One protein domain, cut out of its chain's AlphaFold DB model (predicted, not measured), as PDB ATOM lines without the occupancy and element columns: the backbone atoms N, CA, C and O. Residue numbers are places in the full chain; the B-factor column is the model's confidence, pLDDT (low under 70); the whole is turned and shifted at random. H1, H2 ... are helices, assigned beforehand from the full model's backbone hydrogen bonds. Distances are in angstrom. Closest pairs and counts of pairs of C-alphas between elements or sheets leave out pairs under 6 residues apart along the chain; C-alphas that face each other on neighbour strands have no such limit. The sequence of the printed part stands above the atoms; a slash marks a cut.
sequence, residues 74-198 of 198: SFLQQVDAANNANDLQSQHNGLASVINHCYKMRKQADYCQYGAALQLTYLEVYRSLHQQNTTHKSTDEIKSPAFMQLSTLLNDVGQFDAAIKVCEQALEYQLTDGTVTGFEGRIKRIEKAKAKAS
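What this domain is: This is residues 74 to 198 of the 198 residues of an uncharacterized protein of Shewanella sp. SG41-4 (UniProt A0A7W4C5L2). Seven helices make a stacked slab: H1 lies at one end, H2 and H5 are in the middle, and H6 and H7 follow on the other end. H3 and H4 follow each other in the chain and both run opposite to H2, H3 packing on H2 and H5 and H4 packing on H2 with its residues 122 to 129. H2, H4, H5, H6 and H7 form an up-and-down bundle, each running against the one before it in the chain, though H4 stands only close to H5 and H6. The printed part has 125 residues with seven named helices, H1 to H7 in chain order, and no named strand; the class is all helix. It is compact, with a radius of gyration of the C-alphas of 14.6 A and spans of 44 by 33 by 21 A.

How they stand to each other: H1, residues 74 to 83, and H2, residues 88 to 104, form a helical hairpin at a shallow tilt of 30 degrees; their closest C-alphas, of Ala 82 and Gly 94, are 4.4 A apart. H2 is the hub, touching four helices. With residues 98 to 103 alone it touches H3, residues 109 to 117, closest at the C-alphas of Cys 102 and Tyr 111, 4.9 A. H4, residues 119 to 135, touches H2 with residues 122 to 129 alone, opposite ways at 36 degrees, only just a steep tilt; the closest C-alphas, of His 92 and Val 125, are 6.1 A apart. H3 and H4 meet only through their link. H5, residues 146 to 156, touches residues 96 to 103 of H2, closest at the C-alphas of Ala 96 and Ala 146, 5.5 A, and H3, at those of Ala 116 and Leu 154, 5.0 A. H5 and H6, residues 160 to 172, form a hairpin with the C-alphas of Ser 151 and Ala 163 closest, 4.3 A apart. H6 and H7, residues 182 to 197, form another, closest at the C-alphas of Cys 167 and Phe 183, 5.5 A. H1 and H7 are apart. In H1 to H7 every O i to N i+4 pair is within hydrogen-bond range.

Where its parts are: H1 begins at C-alpha 74, (142.178, 152.693, 147.032), and is 14.4 A long. H2 measures 24.2 A, H3 12.3 A and H4 24.3 A. H5 begins at C-alpha 146, (127.456, 156.721, 134.962), and measures 14.9 A; H6 measures 18.7 A. H7, 23.5 A long, ends at C-alpha 197, (137.947, 156.965, 112.581).

The domain as a whole: The farthest C-alphas, of His 136 and Ser 198, are 45.9 A apart. The printed part has no cut and no long link, and no printed residue has a pLDDT under 70.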
ATOM      1  N   SER A  74     143.505 152.102 146.821       95.38
ATOM      2  CA  SER A  74     142.178 152.693 147.032       95.38
ATOM      3  C   SER A  74     141.170 152.334 145.935       95.38
ATOM      4  O   SER A  74     139.992 152.136 146.222       95.38
ATOM      5  N   PHE A  75     141.614 152.214 144.680       96.88
ATOM      6  CA  PHE A  75     140.751 151.789 143.581       96.88
ATOM      7  C   PHE A  75     140.412 150.302 143.695       96.88
ATOM      8  O   PHE A  75     139.254 149.935 143.516       96.88
ATOM      9  N   LEU A  76     141.390 149.463 144.056       96.06
ATOM     10  CA  LEU A  76     141.170 148.034 144.298       96.06
ATOM     11  C   LEU A  76     140.134 147.811 145.406       96.06
ATOM     12  O   LEU A  76     139.151 147.112 145.186       96.06
ATOM     13  N   GLN A  77     140.278 148.504 146.540       95.12
ATOM     14  CA  GLN A  77     139.302 148.471 147.636       95.12
ATOM     15  C   GLN A  77     137.897 148.881 147.176       95.12
ATOM     16  O   GLN A  77     136.899 148.334 147.640       95.12
ATOM     17  N   GLN A  78     137.801 149.834 146.248       95.50
ATOM     18  CA  GLN A  78     136.527 150.295 145.713       95.50
ATOM     19  C   GLN A  78     135.867 149.266 144.781       95.50
ATOM     20  O   GLN A  78     134.648 149.093 144.822       95.50
ATOM     21  N   VAL A  79     136.662 148.575 143.959       96.25
ATOM     22  CA  VAL A  79     136.199 147.455 143.125       96.25
ATOM     23  C   VAL A  79     135.732 146.298 144.007       96.25
ATOM     24  O   VAL A  79     134.634 145.781 143.803       96.25
ATOM     25  N   ASP A  80     136.510 145.948 145.031       94.44
ATOM     26  CA  ASP A  80     136.154 144.896 145.981       94.44
ATOM     27  C   ASP A  80     134.876 145.245 146.749       94.44
ATOM     28  O   ASP A  80     133.993 144.400 146.894       94.44
ATOM     29  N   ALA A  81     134.719 146.492 147.197       93.69
ATOM     30  CA  ALA A  81     133.498 146.941 147.861       93.69
ATOM     31  C   ALA A  81     132.265 146.828 146.949       93.69
ATOM     32  O   ALA A  81     131.205 146.414 147.411       93.69
ATOM     33  N   ALA A  82     132.398 147.145 145.655       95.12
ATOM     34  CA  ALA A  82     131.314 146.965 144.690       95.12
ATOM     35  C   ALA A  82     130.965 145.477 144.491       95.12
ATOM     36  O   ALA A  82     129.790 145.123 144.517       95.12
ATOM     37  N   ASN A  83     131.967 144.600 144.354       94.00
ATOM     38  CA  ASN A  83     131.772 143.149 144.215       94.00
ATOM     39  C   ASN A  83     131.099 142.507 145.438       94.00
ATOM     40  O   ASN A  83     130.302 141.584 145.291       94.00
ATOM     41  N   ASN A  84     131.404 143.005 146.638       93.44
ATOM     42  CA  ASN A  84     130.881 142.473 147.898       93.44
ATOM     43  C   ASN A  84     129.561 143.126 148.353       93.44
ATOM     44  O   ASN A  84     129.048 142.779 149.419       93.44
ATOM     45  N   ALA A  85     129.003 144.066 147.585       94.50
ATOM     46  CA  ALA A  85     127.713 144.673 147.897       94.50
ATOM     47  C   ALA A  85     126.579 143.634 147.809       94.50
ATOM     48  O   ALA A  85     126.452 142.904 146.822       94.50
ATOM     49  N   ASN A  86     125.745 143.578 148.849       91.69
ATOM     50  CA  ASN A  86     124.739 142.530 149.050       91.69
ATOM     51  C   ASN A  86     123.312 142.932 148.644       91.69
ATOM     52  O   ASN A  86     122.438 142.071 148.608       91.69
ATOM     53  N   ASP A  87     123.086 144.203 148.320       92.44
ATOM     54  CA  ASP A  87     121.819 144.712 147.806       92.44
ATOM     55  C   ASP A  87     122.023 145.501 146.507       92.44
ATOM     56  O   ASP A  87     123.097 146.045 146.229       92.44
ATOM     57  N   LEU A  88     120.967 145.571 145.702       92.88
ATOM     58  CA  LEU A  88     121.011 146.126 144.354       92.88
ATOM     59  C   LEU A  88     121.331 147.630 144.322       92.88
ATOM     60  O   LEU A  88     122.013 148.106 143.411       92.88
ATOM     61  N   GLN A  89     120.888 148.381 145.334       93.25
ATOM     62  CA  GLN A  89     121.171 149.811 145.445       93.25
ATOM     63  C   GLN A  89     122.651 150.043 145.773       93.25
ATOM     64  O   GLN A  89     123.296 150.891 145.150       93.25
ATOM     65  N   SER A  90     123.215 149.272 146.703       94.50
ATOM     66  CA  SER A  90     124.643 149.305 147.032       94.50
ATOM     67  C   SER A  90     125.512 148.855 145.859       94.50
ATOM     68  O   SER A  90     126.538 149.482 145.594       94.50
ATOM     69  N   GLN A  91     125.084 147.843 145.100       95.31
ATOM     70  CA  GLN A  91     125.754 147.413 143.869       95.31
ATOM     71  C   GLN A  91     125.781 148.526 142.821       95.31
ATOM     72  O   GLN A  91     126.844 148.847 142.284       95.31
ATOM     73  N   HIS A  92     124.636 149.169 142.570       95.81
ATOM     74  CA  HIS A  92     124.554 150.323 141.678       95.81
ATOM     75  C   HIS A  92     125.496 151.447 142.127       95.81
ATOM     76  O   HIS A  92     126.277 151.958 141.324       95.81
ATOM     77  N   ASN A  93     125.456 151.811 143.410       95.56
ATOM     78  CA  ASN A  93     126.254 152.906 143.960       95.56
ATOM     79  C   ASN A  93     127.759 152.603 143.895       95.56
ATOM     80  O   ASN A  93     128.545 153.458 143.482       95.56
ATOM     81  N   GLY A  94     128.157 151.381 144.258       95.81
ATOM     82  CA  GLY A  94     129.540 150.916 144.179       95.81
ATOM     83  C   GLY A  94     130.057 150.946 142.743       95.81
ATOM     84  O   GLY A  94     131.086 151.565 142.466       95.81
ATOM     85  N   LEU A  95     129.301 150.371 141.804       96.75
ATOM     86  CA  LEU A  95     129.683 150.328 140.396       96.75
ATOM     87  C   LEU A  95     129.730 151.722 139.754       96.75
ATOM     88  O   LEU A  95     130.690 152.041 139.050       96.75
ATOM     89  N   ALA A  96     128.757 152.589 140.046       97.00
ATOM     90  CA  ALA A  96     128.770 153.981 139.599       97.00
ATOM     91  C   ALA A  96     129.995 154.736 140.141       97.00
ATOM     92  O   ALA A  96     130.616 155.520 139.421       97.00
ATOM     93  N   SER A  97     130.397 154.460 141.384       97.12
ATOM     94  CA  SER A  97     131.619 155.019 141.955       97.12
ATOM     95  C   SER A  97     132.864 154.540 141.197       97.12
ATOM     96  O   SER A  97     133.745 155.351 140.894       97.12
ATOM     97  N   VAL A  98     132.958 153.240 140.869       97.81
ATOM     98  CA  VAL A  98     134.099 152.665 140.121       97.81
ATOM     99  C   VAL A  98     134.201 153.304 138.736       97.81
ATOM    100  O   VAL A  98     135.264 153.800 138.361       97.81
ATOM    101  N   ILE A  99     133.081 153.402 138.013       98.44
ATOM    102  CA  ILE A  99     133.001 154.073 136.707       98.44
ATOM    103  C   ILE A  99     133.436 155.538 136.815       98.44
ATOM    104  O   ILE A  99     134.216 156.013 135.990       98.44
ATOM    105  N   ASN A 100     132.984 156.255 137.845       98.19
ATOM    106  CA  ASN A 100     133.373 157.640 138.085       98.19
ATOM    107  C   ASN A 100     134.884 157.789 138.329       98.19
ATOM    108  O   ASN A 100     135.491 158.745 137.843       98.19
ATOM    109  N   HIS A 101     135.504 156.850 139.045       98.31
ATOM    110  CA  HIS A 101     136.955 156.826 139.229       98.31
ATOM    111  C   HIS A 101     137.667 156.629 137.882       98.31
ATOM    112  O   HIS A 101     138.503 157.454 137.508       98.31
ATOM    113  N   CYS A 102     137.284 155.607 137.109       98.56
ATOM    114  CA  CYS A 102     137.826 155.367 135.768       98.56
ATOM    115  C   CYS A 102     137.659 156.584 134.852       98.56
ATOM    116  O   CYS A 102     138.595 156.979 134.165       98.56
ATOM    117  N   TYR A 103     136.495 157.232 134.890       98.56
ATOM    118  CA  TYR A 103     136.212 158.442 134.126       98.56
ATOM    119  C   TYR A 103     137.143 159.604 134.490       98.56
ATOM    120  O   TYR A 103     137.658 160.279 133.599       98.56
ATOM    121  N   LYS A 104     137.414 159.835 135.780       98.19
ATOM    122  CA  LYS A 104     138.381 160.860 136.214       98.19
ATOM    123  C   LYS A 104     139.801 160.544 135.740       98.19
ATOM    124  O   LYS A 104     140.551 161.458 135.399       98.19
ATOM    125  N   MET A 105     140.133 159.259 135.663       98.19
ATOM    126  CA  MET A 105     141.445 158.749 135.264       98.19
ATOM    127  C   MET A 105     141.538 158.383 133.774       98.19
ATOM    128  O   MET A 105     142.564 157.868 133.348       98.19
ATOM    129  N   ARG A 106     140.530 158.708 132.951       98.06
ATOM    130  CA  ARG A 106     140.384 158.295 131.534       98.06
ATOM    131  C   ARG A 106     141.554 158.624 130.600       98.06
ATOM    132  O   ARG A 106     141.617 158.108 129.495       98.06
ATOM    133  N   LYS A 107     142.471 159.504 131.015       98.00
ATOM    134  CA  LYS A 107     143.710 159.793 130.272       98.00
ATOM    135  C   LYS A 107     144.767 158.692 130.426       98.00
ATOM    136  O   LYS A 107     145.728 158.677 129.666       98.00
ATOM    137  N   GLN A 108     144.612 157.815 131.413       97.75
ATOM    138  CA  GLN A 108     145.425 156.621 131.605       97.75
ATOM    139  C   GLN A 108     144.721 155.446 130.924       97.75
ATOM    140  O   GLN A 108     143.544 155.194 131.192       97.75
ATOM    141  N   ALA A 109     145.432 154.762 130.025       97.00
ATOM    142  CA  ALA A 109     144.844 153.760 129.140       97.00
ATOM    143  C   ALA A 109     144.163 152.624 129.916       97.00
ATOM    144  O   ALA A 109     143.023 152.291 129.602       97.00
ATOM    145  N   ASP A 110     144.805 152.112 130.970       97.81
ATOM    146  CA  ASP A 110     144.280 150.991 131.756       97.81
ATOM    147  C   ASP A 110     142.967 151.345 132.466       97.81
ATOM    148  O   ASP A 110     141.978 150.626 132.339       97.81
ATOM    149  N   TYR A 111     142.887 152.514 133.117       98.12
ATOM    150  CA  TYR A 111     141.637 152.991 133.725       98.12
ATOM    151  C   TYR A 111     140.536 153.207 132.685       98.12
ATOM    152  O   TYR A 111     139.368 152.920 132.955       98.12
ATOM    153  N   CYS A 112     140.895 153.732 131.510       98.31
ATOM    154  CA  CYS A 112     139.942 153.985 130.436       98.31
ATOM    155  C   CYS A 112     139.352 152.673 129.898       98.31
ATOM    156  O   CYS A 112     138.130 152.528 129.835       98.31
ATOM    157  N   GLN A 113     140.214 151.699 129.589       98.00
ATOM    158  CA  GLN A 113     139.821 150.372 129.116       98.00
ATOM    159  C   GLN A 113     139.021 149.605 130.164       98.00
ATOM    160  O   GLN A 113     137.948 149.087 129.849       98.00
ATOM    161  N   TYR A 114     139.498 149.585 131.410       98.25
ATOM    162  CA  TYR A 114     138.801 148.927 132.508       98.25
ATOM    163  C   TYR A 114     137.400 149.511 132.688       98.25
ATOM    164  O   TYR A 114     136.422 148.771 132.685       98.25
ATOM    165  N   GLY A 115     137.281 150.840 132.767       98.12
ATOM    166  CA  GLY A 115     135.993 151.510 132.931       98.12
ATOM    167  C   GLY A 115     135.031 151.270 131.766       98.12
ATOM    168  O   GLY A 115     133.844 151.048 131.996       98.12
ATOM    169  N   ALA A 116     135.530 151.269 130.527       98.44
ATOM    170  CA  ALA A 116     134.729 150.950 129.345       98.44
ATOM    171  C   ALA A 116     134.174 149.514 129.393       98.44
ATOM    172  O   ALA A 116     133.016 149.287 129.042       98.44
ATOM    173  N   ALA A 117     134.957 148.553 129.894       97.88
ATOM    174  CA  ALA A 117     134.542 147.155 130.016       97.88
ATOM    175  C   ALA A 117     133.393 146.928 131.022       97.88
ATOM    176  O   ALA A 117     132.732 145.894 130.966       97.88
ATOM    177  N   LEU A 118     133.107 147.891 131.907       97.56
ATOM    178  CA  LEU A 118     132.036 147.789 132.911       97.56
ATOM    179  C   LEU A 118     130.628 148.023 132.343       97.56
ATOM    180  O   LEU A 118     129.648 147.886 133.076       97.56
ATOM    181  N   GLN A 119     130.511 148.387 131.062       97.50
ATOM    182  CA  GLN A 119     129.246 148.781 130.441       97.50
ATOM    183  C   GLN A 119     128.119 147.774 130.688       97.50
ATOM    184  O   GLN A 119     127.067 148.155 131.194       97.50
ATOM    185  N   LEU A 120     128.312 146.510 130.303       96.50
ATOM    186  CA  LEU A 120     127.232 145.520 130.341       96.50
ATOM    187  C   LEU A 120     126.767 145.260 131.774       96.50
ATOM    188  O   LEU A 120     125.566 145.235 132.030       96.50
ATOM    189  N   THR A 121     127.712 145.150 132.711       96.56
ATOM    190  CA  THR A 121     127.398 144.986 134.131       96.56
ATOM    191  C   THR A 121     126.591 146.168 134.655       96.56
ATOM    192  O   THR A 121     125.593 145.972 135.341       96.56
ATOM    193  N   TYR A 122     126.974 147.398 134.302       97.19
ATOM    194  CA  TYR A 122     126.256 148.580 134.765       97.19
ATOM    195  C   TYR A 122     124.836 148.668 134.207       97.19
ATOM    196  O   TYR A 122     123.902 148.937 134.963       97.19
ATOM    197  N   LEU A 123     124.660 148.412 132.906       96.31
ATOM    198  CA  LEU A 123     123.341 148.434 132.275       96.31
ATOM    199  C   LEU A 123     122.399 147.406 132.913       96.31
ATOM    200  O   LEU A 123     121.238 147.719 133.163       96.31
ATOM    201  N   GLU A 124     122.902 146.215 133.233       95.94
ATOM    202  CA  GLU A 124     122.104 145.156 133.855       95.94
ATOM    203  C   GLU A 124     121.692 145.487 135.298       95.94
ATOM    204  O   GLU A 124     120.528 145.309 135.677       95.94
ATOM    205  N   VAL A 125     122.619 146.030 136.093       95.62
ATOM    206  CA  VAL A 125     122.335 146.483 137.465       95.62
ATOM    207  C   VAL A 125     121.310 147.611 137.452       95.62
ATOM    208  O   VAL A 125     120.329 147.565 138.194       95.62
ATOM    209  N   TYR A 126     121.493 148.604 136.578       95.81
ATOM    210  CA  TYR A 126     120.562 149.721 136.466       95.81
ATOM    211  C   TYR A 126     119.172 149.255 136.021       95.81
ATOM    212  O   TYR A 126     118.170 149.656 136.612       95.81
ATOM    213  N   ARG A 127     119.096 148.369 135.019       95.19
ATOM    214  CA  ARG A 127     117.836 147.777 134.548       95.19
ATOM    215  C   ARG A 127     117.089 147.090 135.687       95.19
ATOM    216  O   ARG A 127     115.888 147.309 135.847       95.19
ATOM    217  N   SER A 128     117.794 146.284 136.475       94.56
ATOM    218  CA  SER A 128     117.220 145.575 137.619       94.56
ATOM    219  C   SER A 128     116.725 146.554 138.689       94.56
ATOM    220  O   SER A 128     115.599 146.423 139.165       94.56
ATOM    221  N   LEU A 129     117.516 147.588 139.011       93.75
ATOM    222  CA  LEU A 129     117.149 148.594 140.013       93.75
ATOM    223  C   LEU A 129     115.922 149.401 139.572       93.75
ATOM    224  O   LEU A 129     114.990 149.618 140.343       93.75
ATOM    225  N   HIS A 130     115.872 149.783 138.297       92.56
ATOM    226  CA  HIS A 130     114.723 150.466 137.714       92.56
ATOM    227  C   HIS A 130     113.448 149.606 137.776       92.56
ATOM    228  O   HIS A 130     112.367 150.108 138.097       92.56
ATOM    229  N   GLN A 131     113.553 148.301 137.501       92.69
ATOM    230  CA  GLN A 131     112.432 147.360 137.621       92.69
ATOM    231  C   GLN A 131     111.958 147.207 139.071       92.69
ATOM    232  O   GLN A 131     110.746 147.206 139.314       92.69
ATOM    233  N   GLN A 132     112.886 147.138 140.029       91.50
ATOM    234  CA  GLN A 132     112.574 147.105 141.458       91.50
ATOM    235  C   GLN A 132     111.819 148.378 141.872       91.50
ATOM    236  O   GLN A 132     110.703 148.283 142.384       91.50
ATOM    237  N   ASN A 133     112.337 149.568 141.547       90.50
ATOM    238  CA  ASN A 133     111.682 150.841 141.876       90.50
ATOM    239  C   ASN A 133     110.283 150.955 141.258       90.50
ATOM    240  O   ASN A 133     109.339 151.361 141.937       90.50
ATOM    241  N   THR A 134     110.126 150.517 140.004       87.69
ATOM    242  CA  THR A 134     108.823 150.492 139.319       87.69
ATOM    243  C   THR A 134     107.835 149.565 140.034       87.69
ATOM    244  O   THR A 134     106.682 149.934 140.257       87.69
ATOM    245  N   THR A 135     108.284 148.375 140.441       89.31
ATOM    246  CA  THR A 135     107.452 147.376 141.135       89.31
ATOM    247  C   THR A 135     107.013 147.869 142.513       89.31
ATOM    248  O   THR A 135     105.847 147.729 142.884       89.31
ATOM    249  N   HIS A 136     107.919 148.511 143.250       86.88
ATOM    250  CA  HIS A 136     107.641 149.078 144.570       86.88
ATOM    251  C   HIS A 136     106.928 150.439 144.521       86.88
ATOM    252  O   HIS A 136     106.637 151.003 145.576       86.88
ATOM    253  N   LYS A 137     106.605 150.954 143.323       82.88
ATOM    254  CA  LYS A 137     106.025 152.291 143.103       82.88
ATOM    255  C   LYS A 137     106.837 153.405 143.774       82.88
ATOM    256  O   LYS A 137     106.268 154.404 144.213       82.88
ATOM    257  N   SER A 138     108.155 153.226 143.858       82.69
ATOM    258  CA  SER A 138     109.038 154.305 144.278       82.69
ATOM    259  C   SER A 138     109.043 155.381 143.196       82.69
ATOM    260  O   SER A 138     109.139 155.082 142.006       82.69
ATOM    261  N   THR A 139     108.919 156.634 143.616       72.38
ATOM    262  CA  THR A 139     109.047 157.804 142.741       72.38
ATOM    263  C   THR A 139     110.474 158.343 142.710       72.38
ATOM    264  O   THR A 139     110.712 159.399 142.128       72.38
ATOM    265  N   ASP A 140     111.414 157.656 143.362       76.50
ATOM    266  CA  ASP A 140     112.789 158.115 143.451       76.50
ATOM    267  C   ASP A 140     113.490 157.945 142.103       76.50
ATOM    268  O   ASP A 140     113.650 156.842 141.570       76.50
ATOM    269  N   GLU A 141     113.917 159.076 141.552       78.44
ATOM    270  CA  GLU A 141     114.743 159.120 140.355       78.44
ATOM    271  C   GLU A 141     116.108 158.485 140.655       78.44
ATOM    272  O   GLU A 141     116.851 158.954 141.525       78.44
ATOM    273  N   ILE A 142     116.474 157.442 139.902       84.62
ATOM    274  CA  ILE A 142     117.804 156.832 139.985       84.62
ATOM    275  C   ILE A 142     118.794 157.754 139.269       84.62
ATOM    276  O   ILE A 142     119.131 157.585 138.098       84.62
ATOM    277  N   LYS A 143     119.270 158.769 139.985       79.56
ATOM    278  CA  LYS A 143     120.272 159.690 139.454       79.56
ATOM    279  C   LYS A 143     121.605 158.974 139.330       79.56
ATOM    280  O   LYS A 143     122.200 158.577 140.331       79.56
ATOM    281  N   SER A 144     122.112 158.871 138.107       82.25
ATOM    282  CA  SER A 144     123.454 158.355 137.884       82.25
ATOM    283  C   SER A 144     124.153 159.036 136.712       82.25
ATOM    284  O   SER A 144     123.730 158.886 135.564       82.25
ATOM    285  N   PRO A 145     125.288 159.721 136.950       93.81
ATOM    286  CA  PRO A 145     126.118 160.228 135.864       93.81
ATOM    287  C   PRO A 145     126.815 159.097 135.084       93.81
ATOM    288  O   PRO A 145     127.467 159.372 134.076       93.81
ATOM    289  N   ALA A 146     126.698 157.835 135.517       97.38
ATOM    290  CA  ALA A 146     127.456 156.721 134.962       97.38
ATOM    291  C   ALA A 146     127.144 156.445 133.482       97.38
ATOM    292  O   ALA A 146     128.067 156.119 132.746       97.38
ATOM    293  N   PHE A 147     125.914 156.657 132.991       98.19
ATOM    294  CA  PHE A 147     125.613 156.553 131.549       98.19
ATOM    295  C   PHE A 147     126.442 157.544 130.713       98.19
ATOM    296  O   PHE A 147     127.040 157.207 129.686       98.19
ATOM    297  N   MET A 148     126.534 158.788 131.181       98.00
ATOM    298  CA  MET A 148     127.335 159.832 130.540       98.00
ATOM    299  C   MET A 148     128.841 159.526 130.623       98.00
ATOM    300  O   MET A 148     129.589 159.725 129.659       98.00
ATOM    301  N   GLN A 149     129.292 158.995 131.758       98.62
ATOM    302  CA  GLN A 149     130.688 158.616 131.969       98.62
ATOM    303  C   GLN A 149     131.088 157.415 131.103       98.62
ATOM    304  O   GLN A 149     132.101 157.487 130.409       98.62
ATOM    305  N   LEU A 150     130.269 156.361 131.069       98.62
ATOM    306  CA  LEU A 150     130.474 155.171 130.240       98.62
ATOM    307  C   LEU A 150     130.506 155.515 128.757       98.62
ATOM    308  O   LEU A 150     131.438 155.115 128.070       98.62
ATOM    309  N   SER A 151     129.548 156.300 128.261       98.62
ATOM    310  CA  SER A 151     129.563 156.725 126.853       98.62
ATOM    311  C   SER A 151     130.832 157.506 126.493       98.62
ATOM    312  O   SER A 151     131.343 157.370 125.385       98.62
ATOM    313  N   THR A 152     131.389 158.280 127.430       98.62
ATOM    314  CA  THR A 152     132.677 158.958 127.224       98.62
ATOM    315  C   THR A 152     133.844 157.968 127.192       98.62
ATOM    316  O   THR A 152     134.655 158.029 126.275       98.62
ATOM    317  N   LEU A 153     133.913 157.042 128.154       98.81
ATOM    318  CA  LEU A 153     134.961 156.016 128.228       98.81
ATOM    319  C   LEU A 153     134.967 155.117 126.983       98.81
ATOM    320  O   LEU A 153     136.009 154.921 126.370       98.81
ATOM    321  N   LEU A 154     133.794 154.637 126.565       98.81
ATOM    322  CA  LEU A 154     133.612 153.815 125.366       98.81
ATOM    323  C   LEU A 154     134.041 154.559 124.096       98.81
ATOM    324  O   LEU A 154     134.715 153.986 123.244       98.81
ATOM    325  N   ASN A 155     133.696 155.844 123.987       98.62
ATOM    326  CA  ASN A 155     134.146 156.683 122.880       98.62
ATOM    327  C   ASN A 155     135.675 156.847 122.866       98.62
ATOM    328  O   ASN A 155     136.281 156.772 121.801       98.62
ATOM    329  N   ASP A 156     136.296 157.060 124.028       98.50
ATOM    330  CA  ASP A 156     137.749 157.233 124.138       98.50
ATOM    331  C   ASP A 156     138.523 155.962 123.742       98.50
ATOM    332  O   ASP A 156     139.602 156.068 123.162       98.50
ATOM    333  N   VAL A 157     137.957 154.770 123.975       98.38
ATOM    334  CA  VAL A 157     138.536 153.488 123.520       98.38
ATOM    335  C   VAL A 157     138.088 153.070 122.112       98.38
ATOM    336  O   VAL A 157     138.338 151.941 121.694       98.38
ATOM    337  N   GLY A 158     137.406 153.947 121.369       98.06
ATOM    338  CA  GLY A 158     136.967 153.688 119.992       98.06
ATOM    339  C   GLY A 158     135.781 152.725 119.854       98.06
ATOM    340  O   GLY A 158     135.413 152.355 118.740       98.06
ATOM    341  N   GLN A 159     135.132 152.338 120.954       98.56
ATOM    342  CA  GLN A 159     133.924 151.509 120.950       98.56
ATOM    343  C   GLN A 159     132.672 152.366 120.705       98.56
ATOM    344  O   GLN A 159     131.770 152.460 121.539       98.56
ATOM    345  N   PHE A 160     132.617 153.021 119.544       98.62
ATOM    346  CA  PHE A 160     131.596 154.027 119.234       98.62
ATOM    347  C   PHE A 160     130.164 153.481 119.258       98.62
ATOM    348  O   PHE A 160     129.277 154.119 119.817       98.62
ATOM    349  N   ASP A 161     129.930 152.291 118.697       98.50
ATOM    350  CA  ASP A 161     128.591 151.682 118.675       98.50
ATOM    351  C   ASP A 161     128.084 151.355 120.077       98.50
ATOM    352  O   ASP A 161     126.913 151.544 120.397       98.50
ATOM    353  N   ALA A 162     128.985 150.897 120.941       98.56
ATOM    354  CA  ALA A 162     128.665 150.618 122.326       98.56
ATOM    355  C   ALA A 162     128.376 151.919 123.098       98.56
ATOM    356  O   ALA A 162     127.415 151.978 123.864       98.56
ATOM    357  N   ALA A 163     129.143 152.982 122.833       98.75
ATOM    358  CA  ALA A 163     128.922 154.307 123.407       98.75
ATOM    359  C   ALA A 163     127.557 154.906 123.016       98.75
ATOM    360  O   ALA A 163     126.885 155.493 123.866       98.75
ATOM    361  N   ILE A 164     127.139 154.740 121.753       98.69
ATOM    362  CA  ILE A 164     125.821 155.172 121.263       98.69
ATOM    363  C   ILE A 164     124.713 154.410 121.992       98.69
ATOM    364  O   ILE A 164     123.844 155.050 122.578       98.69
ATOM    365  N   LYS A 165     124.806 153.077 122.075       98.56
ATOM    366  CA  LYS A 165     123.812 152.247 122.779       98.56
ATOM    367  C   LYS A 165     123.619 152.640 124.242       98.56
ATOM    368  O   LYS A 165     122.497 152.645 124.729       98.56
ATOM    369  N   VAL A 166     124.691 153.002 124.955       98.50
ATOM    370  CA  VAL A 166     124.571 153.517 126.334       98.50
ATOM    371  C   VAL A 166     123.749 154.807 126.371       98.50
ATOM    372  O   VAL A 166     122.914 154.971 127.256       98.50
ATOM    373  N   CYS A 167     123.968 155.719 125.424       98.50
ATOM    374  CA  CYS A 167     123.199 156.961 125.345       98.50
ATOM    375  C   CYS A 167     121.725 156.695 125.005       98.50
ATOM    376  O   CYS A 167     120.850 157.302 125.612       98.50
ATOM    377  N   GLU A 168     121.452 155.787 124.067       98.31
ATOM    378  CA  GLU A 168     120.090 155.382 123.691       98.31
ATOM    379  C   GLU A 168     119.348 154.766 124.883       98.31
ATOM    380  O   GLU A 168     118.244 155.192 125.207       98.31
ATOM    381  N   GLN A 169     119.997 153.860 125.618       97.19
ATOM    382  CA  GLN A 169     119.419 153.260 126.819       97.19
ATOM    383  C   GLN A 169     119.114 154.310 127.900       97.19
ATOM    384  O   GLN A 169     118.100 154.225 128.591       97.19
ATOM    385  N   ALA A 170     119.971 155.323 128.051       96.81
ATOM    386  CA  ALA A 170     119.720 156.417 128.986       96.81
ATOM    387  C   ALA A 170     118.465 157.224 128.604       96.81
ATOM    388  O   ALA A 170     117.704 157.624 129.486       96.81
ATOM    389  N   LEU A 171     118.223 157.423 127.304       96.31
ATOM    390  CA  LEU A 171     117.019 158.084 126.794       96.31
ATOM    391  C   LEU A 171     115.753 157.251 127.036       96.31
ATOM    392  O   LEU A 171     114.722 157.822 127.383       96.31
ATOM    393  N   GLU A 172     115.824 155.919 126.932       95.50
ATOM    394  CA  GLU A 172     114.701 155.029 127.283       95.50
ATOM    395  C   GLU A 172     114.279 155.186 128.751       95.50
ATOM    396  O   GLU A 172     113.090 155.153 129.074       95.50
ATOM    397  N   TYR A 173     115.250 155.425 129.635       93.62
ATOM    398  CA  TYR A 173     115.022 155.731 131.048       93.62
ATOM    399  C   TYR A 173     114.728 157.213 131.327       93.62
ATOM    400  O   TYR A 173     114.634 157.599 132.490       93.62
ATOM    401  N   GLN A 174     114.576 158.042 130.287       92.69
ATOM    402  CA  GLN A 174     114.305 159.482 130.385       92.69
ATOM    403  C   GLN A 174     115.366 160.250 131.196       92.69
ATOM    404  O   GLN A 174     115.071 161.248 131.852       92.69
ATOM    405  N   LEU A 175     116.619 159.793 131.147       93.12
ATOM    406  CA  LEU A 175     117.740 160.427 131.834       93.12
ATOM    407  C   LEU A 175     118.307 161.603 131.032       93.12
ATOM    408  O   LEU A 175     118.272 161.632 129.803       93.12
ATOM    409  N   THR A 176     118.933 162.543 131.742       92.69
ATOM    410  CA  THR A 176     119.720 163.638 131.155       92.69
ATOM    411  C   THR A 176     121.212 163.453 131.423       92.69
ATOM    412  O   THR A 176     121.616 162.977 132.484       92.69
ATOM    413  N   ASP A 177     122.055 163.855 130.468       92.44
ATOM    414  CA  ASP A 177     123.517 163.803 130.604       92.44
ATOM    415  C   ASP A 177     124.107 165.049 131.296       92.44
ATOM    416  O   ASP A 177     125.328 165.183 131.406       92.44
ATOM    417  N   GLY A 178     123.245 165.968 131.751       90.88
ATOM    418  CA  GLY A 178     123.622 167.217 132.414       90.88
ATOM    419  C   GLY A 178     124.058 168.336 131.463       90.88
ATOM    420  O   GLY A 178     124.435 169.411 131.926       90.88
ATOM    421  N   THR A 179     124.014 168.120 130.142       93.06
ATOM    422  CA  THR A 179     124.292 169.155 129.137       93.06
ATOM    423  C   THR A 179     123.009 169.724 128.538       93.06
ATOM    424  O   THR A 179     121.959 169.089 128.558       93.06
ATOM    425  N   VAL A 180     123.104 170.912 127.927       95.56
ATOM    426  CA  VAL A 180     121.969 171.577 127.249       95.56
ATOM    427  C   VAL A 180     121.340 170.695 126.166       95.56
ATOM    428  O   VAL A 180     120.141 170.762 125.932       95.56
ATOM    429  N   THR A 181     122.146 169.877 125.488       95.75
ATOM    430  CA  THR A 181     121.692 169.037 124.371       95.75
ATOM    431  C   THR A 181     121.355 167.602 124.766       95.75
ATOM    432  O   THR A 181     121.020 166.824 123.877       95.75
ATOM    433  N   GLY A 182     121.537 167.230 126.035       96.62
ATOM    434  CA  GLY A 182     121.305 165.870 126.511       96.62
ATOM    435  C   GLY A 182     122.141 164.789 125.811       96.62
ATOM    436  O   GLY A 182     123.165 165.049 125.155       96.62
ATOM    437  N   PHE A 183     121.662 163.550 125.937       97.94
ATOM    438  CA  PHE A 183     122.251 162.373 125.298       97.94
ATOM    439  C   PHE A 183     122.124 162.413 123.768       97.94
ATOM    440  O   PHE A 183     123.011 161.920 123.076       97.94
ATOM    441  N   GLU A 184     121.121 163.086 123.210       98.06
ATOM    442  CA  GLU A 184     120.939 163.256 121.764       98.06
ATOM    443  C   GLU A 184     122.100 164.036 121.143       98.06
ATOM    444  O   GLU A 184     122.649 163.664 120.101       98.06
ATOM    445  N   GLY A 185     122.524 165.123 121.794       97.94
ATOM    446  CA  GLY A 185     123.704 165.867 121.365       97.94
ATOM    447  C   GLY A 185     124.988 165.050 121.492       97.94
ATOM    448  O   GLY A 185     125.909 165.219 120.691       97.94
ATOM    449  N   ARG A 186     125.061 164.154 122.483       98.06
ATOM    450  CA  ARG A 186     126.199 163.254 122.681       98.06
ATOM    451  C   ARG A 186     126.291 162.189 121.595       98.06
ATOM    452  O   ARG A 186     127.375 162.042 121.036       98.06
ATOM    453  N   ILE A 187     125.181 161.542 121.241       98.69
ATOM    454  CA  ILE A 187     125.102 160.566 120.143       98.69
ATOM    455  C   ILE A 187     125.665 161.181 118.858       98.69
ATOM    456  O   ILE A 187     126.627 160.656 118.303       98.69
ATOM    457  N   LYS A 188     125.204 162.380 118.474       98.44
ATOM    458  CA  LYS A 188     125.704 163.095 117.280       98.44
ATOM    459  C   LYS A 188     127.217 163.336 117.299       98.44
ATOM    460  O   LYS A 188     127.883 163.293 116.263       98.44
ATOM    461  N   ARG A 189     127.792 163.635 118.472       98.06
ATOM    462  CA  ARG A 189     129.248 163.822 118.617       98.06
ATOM    463  C   ARG A 189     130.004 162.502 118.465       98.06
ATOM    464  O   ARG A 189     131.053 162.505 117.823       98.06
ATOM    465  N   ILE A 190     129.471 161.412 119.016       98.50
ATOM    466  CA  ILE A 190     130.054 160.068 118.908       98.50
ATOM    467  C   ILE A 190     129.981 159.568 117.460       98.50
ATOM    468  O   ILE A 190     130.987 159.113 116.929       98.50
ATOM    469  N   GLU A 191     128.851 159.737 116.771       98.50
ATOM    470  CA  GLU A 191     128.708 159.401 115.345       98.50
ATOM    471  C   GLU A 191     129.731 160.145 114.479       98.50
ATOM    472  O   GLU A 191     130.385 159.557 113.616       98.50
ATOM    473  N   LYS A 192     129.939 161.440 114.749       98.25
ATOM    474  CA  LYS A 192     130.969 162.231 114.067       98.25
ATOM    475  C   LYS A 192     132.383 161.725 114.366       98.25
ATOM    476  O   LYS A 192     133.240 161.811 113.491       98.25
ATOM    477  N   ALA A 193     132.652 161.248 115.581       97.81
ATOM    478  CA  ALA A 193     133.937 160.642 115.928       97.81
ATOM    479  C   ALA A 193     134.134 159.306 115.191       97.81
ATOM    480  O   ALA A 193     135.173 159.121 114.561       97.81
ATOM    481  N   LYS A 194     133.105 158.450 115.163       98.12
ATOM    482  CA  LYS A 194     133.082 157.188 114.410       98.12
ATOM    483  C   LYS A 194     133.392 157.398 112.928       98.12
ATOM    484  O   LYS A 194     134.275 156.742 112.387       98.12
ATOM    485  N   ALA A 195     132.718 158.357 112.291       98.00
ATOM    486  CA  ALA A 195     132.912 158.670 110.876       98.00
ATOM    487  C   ALA A 195     134.322 159.192 110.549       98.00
ATOM    488  O   ALA A 195     134.773 159.055 109.421       98.00
ATOM    489  N   LYS A 196     135.018 159.804 111.517       97.19
ATOM    490  CA  LYS A 196     136.408 160.262 111.353       97.19
ATOM    491  C   LYS A 196     137.446 159.160 111.563       97.19
ATOM    492  O   LYS A 196     138.586 159.341 111.154       97.19
ATOM    493  N   ALA A 197     137.080 158.101 112.281       95.00
ATOM    494  CA  ALA A 197     137.947 156.965 112.581       95.00
ATOM    495  C   ALA A 197     137.807 155.817 111.562       95.00
ATOM    496  O   ALA A 197     138.551 154.843 111.660       95.00
ATOM    497  N   SER A 198     136.845 155.927 110.636       84.88
ATOM    498  CA  SER A 198     136.637 155.019 109.495       84.88
ATOM    499  C   SER A 198     137.439 155.490 108.287       84.88
ATOM    500  O   SER A 198     137.944 154.615 107.554       84.88
TER     501      SER A 198